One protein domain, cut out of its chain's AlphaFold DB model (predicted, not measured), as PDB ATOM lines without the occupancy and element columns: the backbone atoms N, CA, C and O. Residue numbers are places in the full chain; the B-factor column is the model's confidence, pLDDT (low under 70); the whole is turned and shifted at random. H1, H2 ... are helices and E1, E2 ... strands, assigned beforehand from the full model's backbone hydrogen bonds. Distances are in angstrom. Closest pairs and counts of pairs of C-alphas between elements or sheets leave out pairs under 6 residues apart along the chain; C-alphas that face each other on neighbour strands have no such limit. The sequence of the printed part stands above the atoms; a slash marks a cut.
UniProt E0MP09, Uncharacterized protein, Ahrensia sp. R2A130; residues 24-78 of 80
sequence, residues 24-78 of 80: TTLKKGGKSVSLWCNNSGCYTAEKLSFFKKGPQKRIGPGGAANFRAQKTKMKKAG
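This is residues 24 to 78 of the 80 residues of an uncharacterized protein of Ahrensia sp. R2A130 (UniProt E0MP09). A strongly twisted wall of four strands has one helix, H1, packed over E2 and E3 and running along them, making two layers. E1, E2, E3, E4 form a meander, each the antiparallel neighbour of the one before, in that order across the sheet; H1 follows. The 55 printed residues are mixed in class and compact, radius of gyration of the C-alphas 10.9 A, spans 28 by 23 by 13 A.

E2 is residues 31 to 37, 19.8 A; E3, 42 to 47, 16.5 A; E1, 24 to 28, 13.3 A, from C-alpha 24 at (245.536, 196.700, 258.419); E4, 53 to 60, 19.4 A; H1, 64 to 76, 18.2 A, to C-alpha 76 at (242.727, 185.635, 248.241).

Hairpins E2 and E3, E1 and E2, E3 and E4 have N 34 and O 45, N 26 and O 33, N 44 and O 57 within hydrogen-bond range, each 2.8 A. H1 is on the sheet, height 8.6 A; its closest C-alphas with E2 are Phe 67 and Cys 37, 5.9 A. Every O i to N i+4 pair in H1 is within range. E1 and E4 are apart.

The farthest C-alphas, Gly 29 and Asn 39, are 30.1 A apart. The printed part has no cut; its four links are tight. Residues 50 to 51 have pLDDT under 70.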
ATOM      1  N   THR A  24     244.671 197.874 258.362       86.00
ATOM      2  CA  THR A  24     245.536 196.700 258.419       86.00
ATOM      3  C   THR A  24     246.669 196.884 257.431       86.00
ATOM      4  O   THR A  24     246.478 197.412 256.341       86.00
ATOM      5  N   THR A  25     247.865 196.434 257.789       87.25
ATOM      6  CA  THR A  25     248.946 196.290 256.812       87.25
ATOM      7  C   THR A  25     248.973 194.843 256.355       87.25
ATOM      8  O   THR A  25     248.883 193.946 257.185       87.25
ATOM      9  N   LEU A  26     249.041 194.634 255.048       88.19
ATOM     10  CA  LEU A  26     249.133 193.336 254.400       88.19
ATOM     11  C   LEU A  26     250.463 193.259 253.653       88.19
ATOM     12  O   LEU A  26     250.944 194.269 253.136       88.19
ATOM     13  N   LYS A  27     251.061 192.076 253.571       89.25
ATOM     14  CA  LYS A  27     252.351 191.852 252.917       89.25
ATOM     15  C   LYS A  27     252.244 190.792 251.828       89.25
ATOM     16  O   LYS A  27     251.580 189.777 252.009       89.25
ATOM     17  N   LYS A  28     252.914 191.000 250.696       88.31
ATOM     18  CA  LYS A  28     253.004 190.025 249.600       88.31
ATOM     19  C   LYS A  28     254.351 190.152 248.897       88.31
ATOM     20  O   LYS A  28     254.651 191.208 248.356       88.31
ATOM     21  N   GLY A  29     255.148 189.079 248.896       80.88
ATOM     22  CA  GLY A  29     256.393 188.994 248.117       80.88
ATOM     23  C   GLY A  29     257.350 190.174 248.324       80.88
ATOM     24  O   GLY A  29     257.751 190.807 247.355       80.88
ATOM     25  N   GLY A  30     257.637 190.539 249.578       81.56
ATOM     26  CA  GLY A  30     258.508 191.676 249.918       81.56
ATOM     27  C   GLY A  30     257.830 193.053 249.892       81.56
ATOM     28  O   GLY A  30     258.365 194.004 250.454       81.56
ATOM     29  N   LYS A  31     256.618 193.169 249.336       84.62
ATOM     30  CA  LYS A  31     255.829 194.407 249.355       84.62
ATOM     31  C   LYS A  31     254.923 194.457 250.573       84.62
ATOM     32  O   LYS A  31     254.334 193.449 250.960       84.62
ATOM     33  N   SER A  32     254.782 195.638 251.162       88.25
ATOM     34  CA  SER A  32     253.831 195.904 252.243       88.25
ATOM     35  C   SER A  32     252.818 196.935 251.764       88.25
ATOM     36  O   SER A  32     253.196 197.905 251.125       88.25
ATOM     37  N   VAL A  33     251.541 196.766 252.079       89.12
ATOM     38  CA  VAL A  33     250.479 197.714 251.730       89.12
ATOM     39  C   VAL A  33     249.583 197.934 252.937       89.12
ATOM     40  O   VAL A  33     249.172 196.990 253.601       89.12
ATOM     41  N   SER A  34     249.282 199.184 253.256       89.19
ATOM     42  CA  SER A  34     248.311 199.532 254.287       89.19
ATOM     43  C   SER A  34     246.938 199.683 253.644       89.19
ATOM     44  O   SER A  34     246.747 200.584 252.837       89.19
ATOM     45  N   LEU A  35     246.005 198.807 254.002       89.25
ATOM     46  CA  LEU A  35     244.579 198.911 253.710       89.25
ATOM     47  C   LEU A  35     243.909 199.643 254.874       89.25
ATOM     48  O   LEU A  35     243.966 199.166 256.004       89.25
ATOM     49  N   TRP A  36     243.250 200.763 254.613       88.62
ATOM     50  CA  TRP A  36     242.407 201.436 255.600       88.62
ATOM     51  C   TRP A  36     241.064 201.774 254.973       88.62
ATOM     52  O   TRP A  36     240.985 202.071 253.783       88.62
ATOM     53  N   CYS A  37     240.009 201.750 255.775       89.75
ATOM     54  CA  CYS A  37     238.721 202.260 255.351       89.75
ATOM     55  C   CYS A  37     238.230 203.321 256.338       89.75
ATOM     56  O   CYS A  37     238.548 203.339 257.521       89.75
ATOM     57  N   ASN A  38     237.448 204.262 255.851       85.75
ATOM     58  CA  ASN A  38     236.698 205.189 256.685       85.75
ATOM     59  C   ASN A  38     235.277 205.286 256.130       85.75
ATOM     60  O   ASN A  38     234.882 204.450 255.315       85.75
ATOM     61  N   ASN A  39     234.492 206.261 256.582       82.12
ATOM     62  CA  ASN A  39     233.140 206.448 256.059       82.12
ATOM     63  C   ASN A  39     233.144 206.950 254.600       82.12
ATOM     64  O   ASN A  39     232.237 206.651 253.835       82.12
ATOM     65  N   SER A  40     234.202 207.655 254.190       83.12
ATOM     66  CA  SER A  40     234.351 208.237 252.850       83.12
ATOM     67  C   SER A  40     234.821 207.235 251.787       83.12
ATOM     68  O   SER A  40     234.575 207.426 250.598       83.12
ATOM     69  N   GLY A  41     235.535 206.176 252.174       88.12
ATOM     70  CA  GLY A  41     236.115 205.233 251.221       88.12
ATOM     71  C   GLY A  41     237.025 204.186 251.852       88.12
ATOM     72  O   GLY A  41     237.470 204.316 252.991       88.12
ATOM     73  N   CYS A  42     237.321 203.149 251.079       89.19
ATOM     74  CA  CYS A  42     238.408 202.218 251.342       89.19
ATOM     75  C   CYS A  42     239.606 202.565 250.468       89.19
ATOM     76  O   CYS A  42     239.454 202.858 249.280       89.19
ATOM     77  N   TYR A  43     240.798 202.474 251.038       90.75
ATOM     78  CA  TYR A  43     242.026 202.943 250.427       90.75
ATOM     79  C   TYR A  43     243.188 202.002 250.732       90.75
ATOM     80  O   TYR A  43     243.253 201.385 251.795       90.75
ATOM     81  N   THR A  44     244.143 201.932 249.812       90.00
ATOM     82  CA  THR A  44     245.395 201.192 249.982       90.00
ATOM     83  C   THR A  44     246.591 202.066 249.665       90.00
ATOM     84  O   THR A  44     246.574 202.777 248.663       90.00
ATOM     85  N   ALA A  45     247.646 201.972 250.464       89.69
ATOM     86  CA  ALA A  45     248.905 202.670 250.232       89.69
ATOM     87  C   ALA A  45     250.072 201.693 250.354       89.69
ATOM     88  O   ALA A  45     250.195 201.012 251.373       89.69
ATOM     89  N   GLU A  46     250.923 201.605 249.335       86.81
ATOM     90  CA  GLU A  46     252.126 200.773 249.407       86.81
ATOM     91  C   GLU A  46     253.115 201.386 250.412       86.81
ATOM     92  O   GLU A  46     253.323 202.595 250.447       86.81
ATOM     93  N   LYS A  47     253.717 200.574 251.274       81.88
ATOM     94  CA  LYS A  47     254.839 200.970 252.124       81.88
ATOM     95  C   LYS A  47     256.117 200.742 251.326       81.88
ATOM     96  O   LYS A  47     256.546 199.604 251.170       81.88
ATOM     97  N   LEU A  48     256.696 201.841 250.845       77.38
ATOM     98  CA  LEU A  48     257.961 201.848 250.110       77.38
ATOM     99  C   LEU A  48     259.156 201.722 251.068       77.38
ATOM    100  O   LEU A  48     260.162 201.115 250.729       77.38
ATOM    101  N   SER A  49     259.049 202.282 252.278       73.38
ATOM    102  CA  SER A  49     260.059 202.166 253.338       73.38
ATOM    103  C   SER A  49     259.422 202.366 254.724       73.38
ATOM    104  O   SER A  49     258.241 202.707 254.823       73.38
ATOM    105  N   PHE A  50     260.189 202.187 255.805       62.62
ATOM    106  CA  PHE A  50     259.728 202.408 257.187       62.62
ATOM    107  C   PHE A  50     259.152 203.820 257.392       62.62
ATOM    108  O   PHE A  50     258.152 203.979 258.089       62.62
ATOM    109  N   PHE A  51     259.731 204.813 256.708       69.69
ATOM    110  CA  PHE A  51     259.341 206.224 256.793       69.69
ATOM    111  C   PHE A  51     258.558 206.737 255.576       69.69
ATOM    112  O   PHE A  51     257.953 207.803 255.649       69.69
ATOM    113  N   LYS A  52     258.533 205.999 254.457       74.25
ATOM    114  CA  LYS A  52     257.885 206.443 253.211       74.25
ATOM    115  C   LYS A  52     256.704 205.554 252.845       74.25
ATOM    116  O   LYS A  52     256.854 204.363 252.565       74.25
ATOM    117  N   LYS A  53     255.523 206.168 252.803       77.38
ATOM    118  CA  LYS A  53     254.319 205.590 252.202       77.38
ATOM    119  C   LYS A  53     254.199 206.103 250.770       77.38
ATOM    120  O   LYS A  53     254.425 207.280 250.511       77.38
ATOM    121  N   GLY A  54     253.876 205.199 249.861       79.75
ATOM    122  CA  GLY A  54     253.514 205.510 248.492       79.75
ATOM    123  C   GLY A  54     252.131 206.162 248.398       79.75
ATOM    124  O   GLY A  54     251.459 206.373 249.417       79.75
ATOM    125  N   PRO A  55     251.691 206.470 247.169       81.06
ATOM    126  CA  PRO A  55     250.423 207.138 246.928       81.06
ATOM    127  C   PRO A  55     249.249 206.306 247.453       81.06
ATOM    128  O   PRO A  55     249.187 205.084 247.287       81.06
ATOM    129  N   GLN A  56     248.304 206.991 248.094       86.50
ATOM    130  CA  GLN A  56     247.061 206.392 248.555       86.50
ATOM    131  C   GLN A  56     246.125 206.200 247.363       86.50
ATOM    132  O   GLN A  56     245.816 207.147 246.644       86.50
ATOM    133  N   LYS A  57     245.641 204.975 247.163       88.06
ATOM    134  CA  LYS A  57     244.689 204.644 246.104       88.06
ATOM    135  C   LYS A  57     243.356 204.256 246.713       88.06
ATOM    136  O   LYS A  57     243.294 203.314 247.499       88.06
ATOM    137  N   ARG A  58     242.286 204.955 246.337       90.06
ATOM    138  CA  ARG A  58     240.921 204.558 246.692       90.06
ATOM    139  C   ARG A  58     240.564 203.288 245.922       90.06
ATOM    140  O   ARG A  58     240.666 203.253 244.700       90.06
ATOM    141  N   ILE A  59     240.166 202.249 246.643       88.88
ATOM    142  CA  ILE A  59     239.830 200.932 246.085       88.88
ATOM    143  C   ILE A  59     238.337 200.609 246.175       88.88
ATOM    144  O   ILE A  59     237.898 199.593 245.640       88.88
ATOM    145  N   GLY A  60     237.553 201.435 246.869       87.56
ATOM    146  CA  GLY A  60     236.118 201.215 246.971       87.56
ATOM    147  C   GLY A  60     235.389 202.137 247.946       87.56
ATOM    148  O   GLY A  60     235.988 203.075 248.488       87.56
ATOM    149  N   PRO A  61     234.087 201.880 248.149       87.12
ATOM    150  CA  PRO A  61     233.277 202.557 249.154       87.12
ATOM    151  C   PRO A  61     233.757 202.242 250.573       87.12
ATOM    152  O   PRO A  61     234.413 201.231 250.820       87.12
ATOM    153  N   GLY A  62     233.447 203.156 251.489       86.88
ATOM    154  CA  GLY A  62     233.826 203.081 252.892       86.88
ATOM    155  C   GLY A  62     233.045 202.039 253.691       86.88
ATOM    156  O   GLY A  62     232.159 201.358 253.178       86.88
ATOM    157  N   GLY A  63     233.368 201.930 254.977       82.50
ATOM    158  CA  GLY A  63     232.622 201.106 255.929       82.50
ATOM    159  C   GLY A  63     233.221 199.726 256.225       82.50
ATOM    160  O   GLY A  63     234.035 199.172 255.483       82.50
ATOM    161  N   ALA A  64     232.818 199.165 257.367       81.19
ATOM    162  CA  ALA A  64     233.416 197.955 257.933       81.19
ATOM    163  C   ALA A  64     233.155 196.692 257.091       81.19
ATOM    164  O   ALA A  64     234.038 195.841 256.964       81.19
ATOM    165  N   ALA A  65     231.974 196.577 256.474       83.94
ATOM    166  CA  ALA A  65     231.650 195.471 255.571       83.94
ATOM    167  C   ALA A  65     232.576 195.464 254.342       83.94
ATOM    168  O   ALA A  65     233.174 194.437 254.014       83.94
ATOM    169  N   ASN A  66     232.782 196.637 253.734       85.44
ATOM    170  CA  ASN A  66     233.693 196.810 252.605       85.44
ATOM    171  C   ASN A  66     235.151 196.565 253.002       85.44
ATOM    172  O   ASN A  66     235.873 195.898 252.265       85.44
ATOM    173  N   PHE A  67     235.576 196.997 254.193       86.62
ATOM    174  CA  PHE A  67     236.905 196.669 254.713       86.62
ATOM    175  C   PHE A  67     237.140 195.158 254.791       86.62
ATOM    176  O   PHE A  67     238.161 194.665 254.312       86.62
ATOM    177  N   ARG A  68     236.189 194.399 255.353       86.38
ATOM    178  CA  ARG A  68     236.288 192.933 255.443       86.38
ATOM    179  C   ARG A  68     236.319 192.294 254.056       86.38
ATOM    180  O   ARG A  68     237.160 191.430 253.815       86.38
ATOM    181  N   ALA A  69     235.464 192.746 253.139       88.62
ATOM    182  CA  ALA A  69     235.441 192.263 251.763       88.62
ATOM    183  C   ALA A  69     236.780 192.517 251.049       88.62
ATOM    184  O   ALA A  69     237.354 191.597 250.465       88.62
ATOM    185  N   GLN A  70     237.327 193.731 251.162       88.88
ATOM    186  CA  GLN A  70     238.610 194.102 250.562       88.88
ATOM    187  C   GLN A  70     239.776 193.350 251.202       88.88
ATOM    188  O   GLN A  70     240.610 192.796 250.491       88.88
ATOM    189  N   LYS A  71     239.804 193.227 252.534       88.25
ATOM    190  CA  LYS A  71     240.804 192.423 253.247       88.25
ATOM    191  C   LYS A  71     240.780 190.970 252.773       88.25
ATOM    192  O   LYS A  71     241.831 190.409 252.482       88.25
ATOM    193  N   THR A  72     239.598 190.368 252.644       90.06
ATOM    194  CA  THR A  72     239.440 189.003 252.122       90.06
ATOM    195  C   THR A  72     239.882 188.901 250.665       90.06
ATOM    196  O   THR A  72     240.576 187.951 250.311       90.06
ATOM    197  N   LYS A  73     239.551 189.884 249.822       89.31
ATOM    198  CA  LYS A  73     239.988 189.934 248.419       89.31
ATOM    199  C   LYS A  73     241.513 190.000 248.310       89.31
ATOM    200  O   LYS A  73     242.104 189.245 247.543       89.31
ATOM    201  N   MET A  74     242.158 190.835 249.123       89.00
ATOM    202  CA  MET A  74     243.618 190.927 249.185       89.00
ATOM    203  C   MET A  74     244.242 189.629 249.712       89.00
ATOM    204  O   MET A  74     245.195 189.135 249.115       89.00
ATOM    205  N   LYS A  75     243.659 189.005 250.741       88.75
ATOM    206  CA  LYS A  75     244.085 187.679 251.214       88.75
ATOM    207  C   LYS A  75     243.998 186.602 250.137       88.75
ATOM    208  O   LYS A  75     244.967 185.877 249.936       88.75
ATOM    209  N   LYS A  76     242.890 186.544 249.391       90.69
ATOM    210  CA  LYS A  76     242.727 185.635 248.241       90.69
ATOM    211  C   LYS A  76     243.753 185.908 247.140       90.69
ATOM    212  O   LYS A  76     244.236 184.978 246.512       90.69
ATOM    213  N   ALA A  77     244.141 187.167 246.951       87.19
ATOM    214  CA  ALA A  77     245.213 187.554 246.040       87.19
ATOM    215  C   ALA A  77     246.630 187.272 246.590       87.19
ATOM    216  O   ALA A  77     247.610 187.649 245.946       87.19
ATOM    217  N   GLY A  78     246.765 186.636 247.760       88.81
ATOM    218  CA  GLY A  78     248.041 186.225 248.351       88.81
ATOM    219  C   GLY A  78     248.691 187.251 249.282       88.81
ATOM    220  O   GLY A  78     249.870 187.111 249.597       88.81
TER     221      GLY A  78